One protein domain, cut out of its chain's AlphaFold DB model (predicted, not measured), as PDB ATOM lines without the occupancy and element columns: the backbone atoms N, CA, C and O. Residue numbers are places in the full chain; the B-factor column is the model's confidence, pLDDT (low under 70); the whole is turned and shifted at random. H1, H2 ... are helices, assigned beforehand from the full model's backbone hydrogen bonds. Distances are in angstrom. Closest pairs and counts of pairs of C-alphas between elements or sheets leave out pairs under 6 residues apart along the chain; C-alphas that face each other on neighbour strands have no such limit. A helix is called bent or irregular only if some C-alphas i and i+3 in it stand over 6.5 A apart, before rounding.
ATOM      1  N   VAL A 192       1.523 -41.315 -37.019       92.00
ATOM      2  CA  VAL A 192       2.750 -40.952 -37.748       92.00
ATOM      3  C   VAL A 192       3.773 -40.321 -36.806       92.00
ATOM      4  O   VAL A 192       4.937 -40.715 -36.812       92.00
ATOM      5  N   GLY A 193       3.329 -39.407 -35.936       94.75
ATOM      6  CA  GLY A 193       4.198 -38.778 -34.947       94.75
ATOM      7  C   GLY A 193       4.820 -39.796 -33.996       94.75
ATOM      8  O   GLY A 193       5.993 -39.674 -33.662       94.75
ATOM      9  N   ARG A 194       4.072 -40.832 -33.585       95.31
ATOM     10  CA  ARG A 194       4.603 -41.890 -32.712       95.31
ATOM     11  C   ARG A 194       5.671 -42.724 -33.397       95.31
ATOM     12  O   ARG A 194       6.673 -43.030 -32.760       95.31
ATOM     13  N   ARG A 195       5.504 -43.045 -34.683       95.38
ATOM     14  CA  ARG A 195       6.536 -43.758 -35.453       95.38
ATOM     15  C   ARG A 195       7.820 -42.938 -35.547       95.38
ATOM     16  O   ARG A 195       8.878 -43.446 -35.197       95.38
ATOM     17  N   ASP A 196       7.727 -41.659 -35.911       96.06
ATOM     18  CA  ASP A 196       8.894 -40.764 -35.951       96.06
ATOM     19  C   ASP A 196       9.547 -40.584 -34.574       96.06
ATOM     20  O   ASP A 196      10.773 -40.488 -34.452       96.06
ATOM     21  N   HIS A 197       8.727 -40.533 -33.527       97.44
ATOM     22  CA  HIS A 197       9.189 -40.427 -32.153       97.44
ATOM     23  C   HIS A 197       9.987 -41.672 -31.732       97.44
ATOM     24  O   HIS A 197      11.116 -41.540 -31.256       97.44
ATOM     25  N   ILE A 198       9.459 -42.875 -31.988       97.62
ATOM     26  CA  ILE A 198      10.164 -44.145 -31.750       97.62
ATOM     27  C   ILE A 198      11.447 -44.203 -32.581       97.62
ATOM     28  O   ILE A 198      12.509 -44.501 -32.040       97.62
ATOM     29  N   ALA A 199      11.383 -43.853 -33.870       97.50
ATOM     30  CA  ALA A 199      12.550 -43.820 -34.751       97.50
ATOM     31  C   ALA A 199      13.673 -42.943 -34.177       97.50
ATOM     32  O   ALA A 199      14.842 -43.318 -34.221       97.50
ATOM     33  N   THR A 200      13.312 -41.806 -33.574       97.06
ATOM     34  CA  THR A 200      14.263 -40.895 -32.926       97.06
ATOM     35  C   THR A 200      14.933 -41.546 -31.714       97.06
ATOM     36  O   THR A 200      16.154 -41.464 -31.584       97.06
ATOM     37  N   HIS A 201      14.175 -42.245 -30.861       98.06
ATOM     38  CA  HIS A 201      14.739 -43.002 -29.738       98.06
ATOM     39  C   HIS A 201      15.673 -44.128 -30.189       98.06
ATOM     40  O   HIS A 201      16.735 -44.325 -29.599       98.06
ATOM     41  N   LEU A 202      15.301 -44.832 -31.257       97.88
ATOM     42  CA  LEU A 202      16.088 -45.918 -31.837       97.88
ATOM     43  C   LEU A 202      17.242 -45.423 -32.727       97.88
ATOM     44  O   LEU A 202      18.005 -46.234 -33.244       97.88
ATOM     45  N   LYS A 203      17.382 -44.099 -32.912       97.56
ATOM     46  CA  LYS A 203      18.344 -43.459 -33.829       97.56
ATOM     47  C   LYS A 203      18.260 -44.000 -35.264       97.56
ATOM     48  O   LYS A 203      19.244 -43.958 -36.001       97.56
ATOM     49  N   LEU A 204      17.083 -44.476 -35.670       97.62
ATOM     50  CA  LEU A 204      16.828 -44.961 -37.020       97.62
ATOM     51  C   LEU A 204      16.681 -43.762 -37.953       97.62
ATOM     52  O   LEU A 204      15.858 -42.874 -37.723       97.62
ATOM     53  N   LYS A 205      17.487 -43.734 -39.013       97.62
ATOM     54  CA  LYS A 205      17.431 -42.706 -40.052       97.62
ATOM     55  C   LYS A 205      17.414 -43.363 -41.419       97.62
ATOM     56  O   LYS A 205      18.116 -44.340 -41.650       97.62
ATOM     57  N   LEU A 206      16.638 -42.778 -42.317       97.31
ATOM     58  CA  LEU A 206      16.528 -43.181 -43.704       97.31
ATOM     59  C   LEU A 206      17.553 -42.412 -44.540       97.31
ATOM     60  O   LEU A 206      17.651 -41.183 -44.430       97.31
ATOM     61  N   LYS A 207      18.308 -43.122 -45.378       98.00
ATOM     62  CA  LYS A 207      19.205 -42.498 -46.352       98.00
ATOM     63  C   LYS A 207      18.390 -41.937 -47.516       98.00
ATOM     64  O   LYS A 207      17.392 -42.530 -47.919       98.00
ATOM     65  N   CYS A 208      18.790 -40.781 -48.045       98.31
ATOM     66  CA  CYS A 208      18.181 -40.268 -49.270       98.31
ATOM     67  C   CYS A 208      18.393 -41.272 -50.424       98.31
ATOM     68  O   CYS A 208      19.527 -41.712 -50.627       98.31
ATOM     69  N   PRO A 209      17.337 -41.647 -51.172       97.81
ATOM     70  CA  PRO A 209      17.455 -42.636 -52.244       97.81
ATOM     71  C   PRO A 209      18.161 -42.120 -53.505       97.81
ATOM     72  O   PRO A 209      18.591 -42.945 -54.316       97.81
ATOM     73  N   ILE A 210      18.288 -40.793 -53.651       97.50
ATOM     74  CA  ILE A 210      18.966 -40.141 -54.775       97.50
ATOM     75  C   ILE A 210      20.474 -40.358 -54.674       97.50
ATOM     76  O   ILE A 210      21.092 -40.059 -53.645       97.50
ATOM     77  N   GLU A 211      21.072 -40.854 -55.754       96.62
ATOM     78  CA  GLU A 211      22.503 -41.135 -55.807       96.62
ATOM     79  C   GLU A 211      23.348 -39.874 -55.549       96.62
ATOM     80  O   GLU A 211      23.026 -38.768 -55.984       96.62
ATOM     81  N   GLY A 212      24.415 -40.022 -54.761       96.56
ATOM     82  CA  GLY A 212      25.275 -38.911 -54.340       96.56
ATOM     83  C   GLY A 212      24.737 -38.062 -53.178       96.56
ATOM     84  O   GLY A 212      25.497 -37.294 -52.590       96.56
ATOM     85  N   CYS A 213      23.472 -38.217 -52.767       98.00
ATOM     86  CA  CYS A 213      22.952 -37.525 -51.587       98.00
ATOM     87  C   CYS A 213      23.281 -38.291 -50.293       98.00
ATOM     88  O   CYS A 213      22.851 -39.423 -50.079       98.00
ATOM     89  N   THR A 214      24.026 -37.659 -49.383       97.62
ATOM     90  CA  THR A 214      24.483 -38.269 -48.115       97.62
ATOM     91  C   THR A 214      23.586 -37.953 -46.916       97.62
ATOM     92  O   THR A 214      23.918 -38.288 -45.779       97.62
ATOM     93  N   GLN A 215      22.443 -37.298 -47.137       98.12
ATOM     94  CA  GLN A 215      21.547 -36.891 -46.057       98.12
ATOM     95  C   GLN A 215      20.839 -38.095 -45.416       98.12
ATOM     96  O   GLN A 215      20.309 -38.967 -46.106       98.12
ATOM     97  N   LEU A 216      20.803 -38.096 -44.079       97.62
ATOM     98  CA  LEU A 216      20.104 -39.076 -43.245       97.62
ATOM     99  C   LEU A 216      18.954 -38.383 -42.506       97.62
ATOM    100  O   LEU A 216      19.186 -37.474 -41.704       97.62
ATOM    101  N   LEU A 217      17.719 -38.805 -42.764       97.00
ATOM    102  CA  LEU A 217      16.506 -38.105 -42.329       97.00
ATOM    103  C   LEU A 217      15.516 -39.053 -41.645       97.00
ATOM    104  O   LEU A 217      15.542 -40.260 -41.859       97.00
ATOM    105  N   ASN A 218      14.601 -38.499 -40.850       94.94
ATOM    106  CA  ASN A 218      13.437 -39.250 -40.367       94.94
ATOM    107  C   ASN A 218      12.449 -39.489 -41.523       94.94
ATOM    108  O   ASN A 218      12.394 -38.681 -42.457       94.94
ATOM    109  N   LEU A 219      11.628 -40.538 -41.416       92.50
ATOM    110  CA  LEU A 219      10.624 -40.933 -42.415       92.50
ATOM    111  C   LEU A 219       9.755 -39.753 -42.878       92.50
ATOM    112  O   LEU A 219       9.719 -39.444 -44.070       92.50
ATOM    113  N   SER A 220       9.135 -39.016 -41.950       93.38
ATOM    114  CA  SER A 220       8.277 -37.872 -42.309       93.38
ATOM    115  C   SER A 220       9.005 -36.720 -43.002       93.38
ATOM    116  O   SER A 220       8.396 -35.969 -43.768       93.38
ATOM    117  N   LYS A 221      10.314 -36.566 -42.771       95.81
ATOM    118  CA  LYS A 221      11.118 -35.487 -43.362       95.81
ATOM    119  C   LYS A 221      11.623 -35.826 -44.762       95.81
ATOM    120  O   LYS A 221      12.023 -34.905 -45.474       95.81
ATOM    121  N   MET A 222      11.586 -37.097 -45.173       96.94
ATOM    122  CA  MET A 222      12.137 -37.515 -46.463       96.94
ATOM    123  C   MET A 222      11.385 -36.896 -47.646       96.94
ATOM    124  O   MET A 222      12.016 -36.337 -48.537       96.94
ATOM    125  N   SER A 223      10.048 -36.895 -47.631       95.25
ATOM    126  CA  SER A 223       9.247 -36.303 -48.719       95.25
ATOM    127  C   SER A 223       9.563 -34.813 -48.924       95.25
ATOM    128  O   SER A 223       9.832 -34.366 -50.038       95.25
ATOM    129  N   MET A 224       9.641 -34.049 -47.828       97.00
ATOM    130  CA  MET A 224      10.022 -32.636 -47.878       97.00
ATOM    131  C   MET A 224      11.469 -32.447 -48.359       97.00
ATOM    132  O   MET A 224      11.749 -31.493 -49.084       97.00
ATOM    133  N   HIS A 225      12.395 -33.315 -47.947       98.00
ATOM    134  CA  HIS A 225      13.782 -33.268 -48.402       98.00
ATOM    135  C   HIS A 225      13.884 -33.491 -49.915       98.00
ATOM    136  O   HIS A 225      14.486 -32.661 -50.595       98.00
ATOM    137  N   LEU A 226      13.243 -34.541 -50.439       97.69
ATOM    138  CA  LEU A 226      13.191 -34.840 -51.871       97.69
ATOM    139  C   LEU A 226      12.636 -33.654 -52.664       97.69
ATOM    140  O   LEU A 226      13.254 -33.216 -53.634       97.69
ATOM    141  N   GLN A 227      11.546 -33.053 -52.186       97.19
ATOM    142  CA  GLN A 227      10.945 -31.906 -52.855       97.19
ATOM    143  C   GLN A 227      11.850 -30.666 -52.827       97.19
ATOM    144  O   GLN A 227      11.970 -29.978 -53.832       97.19
ATOM    145  N   LYS A 228      12.492 -30.353 -51.692       98.00
ATOM    146  CA  LYS A 228      13.274 -29.110 -51.536       98.00
ATOM    147  C   LYS A 228      14.690 -29.185 -52.099       98.00
ATOM    148  O   LYS A 228      15.232 -28.156 -52.485       98.00
ATOM    149  N   ARG A 229      15.327 -30.356 -52.056       98.25
ATOM    150  CA  ARG A 229      16.735 -30.527 -52.456       98.25
ATOM    151  C   ARG A 229      16.895 -31.124 -53.841       98.25
ATOM    152  O   ARG A 229      17.884 -30.825 -54.495       98.25
ATOM    153  N   HIS A 230      15.933 -31.932 -54.273       97.38
ATOM    154  CA  HIS A 230      16.007 -32.659 -55.537       97.38
ATOM    155  C   HIS A 230      14.853 -32.313 -56.484       97.38
ATOM    156  O   HIS A 230      14.789 -32.866 -57.576       97.38
ATOM    157  N   SER A 231      13.933 -31.424 -56.079       96.81
ATOM    158  CA  SER A 231      12.735 -31.061 -56.851       96.81
ATOM    159  C   SER A 231      11.928 -32.279 -57.324       96.81
ATOM    160  O   SER A 231      11.253 -32.226 -58.346       96.81
ATOM    161  N   THR A 232      11.992 -33.380 -56.569       96.12
ATOM    162  CA  THR A 232      11.376 -34.665 -56.917       96.12
ATOM    163  C   THR A 232      10.390 -35.107 -55.841       96.12
ATOM    164  O   THR A 232      10.431 -34.650 -54.695       96.12
ATOM    165  N   LYS A 233       9.475 -36.002 -56.206       95.88
ATOM    166  CA  LYS A 233       8.517 -36.644 -55.300       95.88
ATOM    167  C   LYS A 233       8.848 -38.131 -55.214       95.88
ATOM    168  O   LYS A 233       9.387 -38.705 -56.151       95.88
ATOM    169  N   VAL A 234       8.425 -38.790 -54.135       93.25
ATOM    170  CA  VAL A 234       8.563 -40.257 -54.006       93.25
ATOM    171  C   VAL A 234       7.946 -40.985 -55.210       93.25
ATOM    172  O   VAL A 234       8.508 -41.946 -55.708       93.25
ATOM    173  N   SER A 235       6.822 -40.492 -55.741       91.12
ATOM    174  CA  SER A 235       6.143 -41.098 -56.896       91.12
ATOM    175  C   SER A 235       6.843 -40.899 -58.245       91.12
ATOM    176  O   SER A 235       6.355 -41.426 -59.239       91.12
ATOM    177  N   THR A 236       7.891 -40.075 -58.304       94.25
ATOM    178  CA  THR A 236       8.651 -39.760 -59.526       94.25
ATOM    179  C   THR A 236      10.094 -40.253 -59.452       94.25
ATOM    180  O   THR A 236      10.890 -39.901 -60.316       94.25
ATOM    181  N   LEU A 237      10.449 -41.023 -58.417       94.69
ATOM    182  CA  LEU A 237      11.759 -41.659 -58.303       94.69
ATOM    183  C   LEU A 237      11.959 -42.689 -59.423       94.69
ATOM    184  O   LEU A 237      10.997 -43.313 -59.880       94.69
ATOM    185  N   GLY A 238      13.212 -42.880 -59.844       95.62
ATOM    186  CA  GLY A 238      13.563 -43.975 -60.747       95.62
ATOM    187  C   GLY A 238      13.278 -45.336 -60.103       95.62
ATOM    188  O   GLY A 238      13.226 -45.451 -58.879       95.62
ATOM    189  N   GLN A 239      13.113 -46.385 -60.913       93.75
ATOM    190  CA  GLN A 239      12.747 -47.719 -60.418       93.75
ATOM    191  C   GLN A 239      13.713 -48.242 -59.340       93.75
ATOM    192  O   GLN A 239      13.272 -48.781 -58.327       93.75
ATOM    193  N   GLU A 240      15.021 -48.056 -59.530       96.06
ATOM    194  CA  GLU A 240      16.037 -48.485 -58.562       96.06
ATOM    195  C   GLU A 240      16.024 -47.642 -57.279       96.06
ATOM    196  O   GLU A 240      16.153 -48.177 -56.177       96.06
ATOM    197  N   GLU A 241      15.840 -46.326 -57.401       96.56
ATOM    198  CA  GLU A 241      15.765 -45.402 -56.264       96.56
ATOM    199  C   GLU A 241      14.520 -45.663 -55.410       96.56
ATOM    200  O   GLU A 241      14.628 -45.716 -54.184       96.56
ATOM    201  N   ASP A 242      13.357 -45.863 -56.045       94.81
ATOM    202  CA  ASP A 242      12.113 -46.220 -55.357       94.81
ATOM    203  C   ASP A 242      12.257 -47.580 -54.671       94.81
ATOM    204  O   ASP A 242      11.945 -47.694 -53.489       94.81
ATOM    205  N   LEU A 243      12.818 -48.591 -55.345       93.25
ATOM    206  CA  LEU A 243      13.015 -49.907 -54.735       93.25
ATOM    207  C   LEU A 243      13.873 -49.828 -53.461       93.25
ATOM    208  O   LEU A 243      13.460 -50.353 -52.425       93.25
ATOM    209  N   ARG A 244      15.020 -49.131 -53.506       95.50
ATOM    210  CA  ARG A 244      15.877 -48.912 -52.323       95.50
ATOM    211  C   ARG A 244      15.131 -48.158 -51.223       95.50
ATOM    212  O   ARG A 244      15.131 -48.591 -50.074       95.50
ATOM    213  N   PHE A 245      14.447 -47.068 -51.581       96.69
ATOM    214  CA  PHE A 245      13.656 -46.273 -50.643       96.69
ATOM    215  C   PHE A 245      12.617 -47.128 -49.911       96.69
ATOM    216  O   PHE A 245      12.527 -47.064 -48.687       96.69
ATOM    217  N   ARG A 246      11.860 -47.958 -50.639       95.06
ATOM    218  CA  ARG A 246      10.819 -48.829 -50.074       95.06
ATOM    219  C   ARG A 246      11.387 -49.921 -49.181       95.06
ATOM    220  O   ARG A 246      10.775 -50.237 -48.164       95.06
ATOM    221  N   GLN A 247      12.528 -50.500 -49.550       95.94
ATOM    222  CA  GLN A 247      13.201 -51.513 -48.738       95.94
ATOM    223  C   GLN A 247      13.676 -50.929 -47.403       95.94
ATOM    224  O   GLN A 247      13.355 -51.486 -46.351       95.94
ATOM    225  N   ASP A 248      14.348 -49.777 -47.435       96.19
ATOM    226  CA  ASP A 248      14.823 -49.096 -46.227       96.19
ATOM    227  C   ASP A 248      13.649 -48.580 -45.369       96.19
ATOM    228  O   ASP A 248      13.635 -48.753 -44.149       96.19
ATOM    229  N   GLU A 249      12.620 -47.996 -45.999       96.31
ATOM    230  CA  GLU A 249      11.382 -47.556 -45.339       96.31
ATOM    231  C   GLU A 249      10.701 -48.725 -44.623       96.31
ATOM    232  O   GLU A 249      10.297 -48.600 -43.462       96.31
ATOM    233  N   LYS A 250      10.594 -49.879 -45.290       95.12
ATOM    234  CA  LYS A 250      10.028 -51.095 -44.708       95.12
ATOM    235  C   LYS A 250      10.863 -51.581 -43.525       95.12
ATOM    236  O   LYS A 250      10.295 -51.829 -42.468       95.12
ATOM    237  N   ALA A 251      12.186 -51.666 -43.664       97.19
ATOM    238  CA  ALA A 251      13.069 -52.129 -42.595       97.19
ATOM    239  C   ALA A 251      12.979 -51.252 -41.332       97.19
ATOM    240  O   ALA A 251      12.911 -51.771 -40.216       97.19
ATOM    241  N   ILE A 252      12.921 -49.924 -41.494       96.69
ATOM    242  CA  ILE A 252      12.742 -49.001 -40.367       96.69
ATOM    243  C   ILE A 252      11.357 -49.169 -39.731       96.69
ATOM    244  O   ILE A 252      11.266 -49.223 -38.504       96.69
ATOM    245  N   ASN A 253      10.286 -49.257 -40.527       95.38
ATOM    246  CA  ASN A 253       8.934 -49.452 -39.994       95.38
ATOM    247  C   ASN A 253       8.808 -50.779 -39.231       95.38
ATOM    248  O   ASN A 253       8.281 -50.776 -38.122       95.38
ATOM    249  N   ASP A 254       9.368 -51.869 -39.761       95.00
ATOM    250  CA  ASP A 254       9.378 -53.178 -39.101       95.00
ATOM    251  C   ASP A 254      10.102 -53.101 -37.733       95.00
ATOM    252  O   ASP A 254       9.627 -53.645 -36.732       95.00
ATOM    253  N   ALA A 255      11.220 -52.364 -37.647       97.56
ATOM    254  CA  ALA A 255      11.940 -52.139 -36.390       97.56
ATOM    255  C   ALA A 255      11.152 -51.268 -35.390       97.56
ATOM    256  O   ALA A 255      11.134 -51.559 -34.192       97.56
ATOM    257  N   ILE A 256      10.481 -50.218 -35.873       96.81
ATOM    258  CA  ILE A 256       9.613 -49.357 -35.056       96.81
ATOM    259  C   ILE A 256       8.450 -50.162 -34.479       96.81
ATOM    260  O   ILE A 256       8.179 -50.063 -33.283       96.81
ATOM    261  N   ASP A 257       7.767 -50.949 -35.310       93.25
ATOM    262  CA  ASP A 257       6.593 -51.715 -34.894       93.25
ATOM    263  C   ASP A 257       6.957 -52.778 -33.851       93.25
ATOM    264  O   ASP A 257       6.211 -52.964 -32.886       93.25
ATOM    265  N   LYS A 258       8.143 -53.392 -33.965       96.44
ATOM    266  CA  LYS A 258       8.669 -54.329 -32.962       96.44
ATOM    267  C   LYS A 258       8.856 -53.687 -31.584       96.44
ATOM    268  O   LYS A 258       8.511 -54.294 -30.574       96.44
ATOM    269  N   GLU A 259       9.372 -52.461 -31.527       97.44
ATOM    270  CA  GLU A 259       9.617 -51.756 -30.259       97.44
ATOM    271  C   GLU A 259       8.413 -50.925 -29.789       97.44
ATOM    272  O   GLU A 259       8.440 -50.318 -28.720       97.44
ATOM    273  N   ARG A 260       7.327 -50.877 -30.561       95.88
ATOM    274  CA  ARG A 260       6.225 -49.937 -30.341       95.88
ATOM    275  C   ARG A 260       5.603 -50.022 -28.950       95.88
ATOM    276  O   ARG A 260       5.392 -48.989 -28.318       95.88
ATOM    277  N   VAL A 261       5.372 -51.242 -28.466       94.56
ATOM    278  CA  VAL A 261       4.804 -51.529 -27.134       94.56
ATOM    279  C   VAL A 261       5.702 -51.069 -25.987       94.56
ATOM    280  O   VAL A 261       5.214 -50.786 -24.897       94.56
ATOM    281  N   ARG A 262       7.015 -50.975 -26.225       97.12
ATOM    282  CA  ARG A 262       7.978 -50.504 -25.229       97.12
ATOM    283  C   ARG A 262       7.840 -49.010 -25.004       97.12
ATOM    284  O   ARG A 262       7.976 -48.574 -23.868       97.12
ATOM    285  N   PHE A 263       7.588 -48.245 -26.068       97.50
ATOM    286  CA  PHE A 263       7.504 -46.783 -26.025       97.50
ATOM    287  C   PHE A 263       6.101 -46.266 -25.747       97.50
ATOM    288  O   PHE A 263       5.970 -45.209 -25.144       97.50
ATOM    289  N   PHE A 264       5.058 -46.968 -26.179       96.06
ATOM    290  CA  PHE A 264       3.679 -46.578 -25.914       96.06
ATOM    291  C   PHE A 264       2.911 -47.797 -25.415       96.06
ATOM    292  O   PHE A 264       2.877 -48.830 -26.080       96.06
TER     293      PHE A 264
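AT A GLANCE: This is residues 192 to 264 of the 269 residues of an uncharacterized protein of Steinernema glaseri (UniProt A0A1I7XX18). One long helix, H3, makes the longest axis, with H1 crossing it near its last residues and H2 running back beside its earlier part. The long link 202 to 218 runs out and folds back, residues 206 to 207 pairing antiparallel with 216 to 217. The 73 printed residues, with three named helices in the order H1, H2, H3 and no named strand, are all helix in class; the whole is compact, radius of gyration of the C-alphas 12.6 A, spanning 36 by 21 by 19 A.

IN THESE COORDINATES: H1, residues 192 to 201, begins at C-alpha 192 (2.750, -40.952, -37.748) and is 14.6 A long. H2, residues 219 to 230, measures 16.4 A; it is only just irregular, C-alphas 220 and 223 being 6.7 A apart. H3, residues 239 to 263, measures 34.8 A and ends at C-alpha 263 (7.504, -46.783, -26.025); it is irregular, with C-alphas 258 and 261 7.5 A apart, and has a kink of 34 degrees near residue 257.

HOW THE PARTS SIT: H1 touches H3, about perpendicular at 80 degrees, the closest C-alphas being those of Ile 198 and Ile 256, 6.2 A; H3 does so with residues 252 to 263 alone. H2, with residues 219 to 220 alone, only just touches H1, with 3 pairs of C-alphas within 8 A, the closest Asp 196 and Leu 219, 6.7 A. H2 and H3 are close but not clearly touching, at a shallow tilt of 28 degrees, opposite ways; their closest C-alphas, Leu 219 and Glu 249, are 7.3 A apart. Every O i to N i+4 pair is within hydrogen-bond range in H1, 6 of 8 in H2 and 19 of 21 in H3.

THE WHOLE: The two C-alphas farthest apart, Ser 231 and Arg 262, are 37.4 A apart. The link from H1 to H2 is long, that from H2 to H3 short. The printed part has no cut, and no printed residue is under 70 in pLDDT.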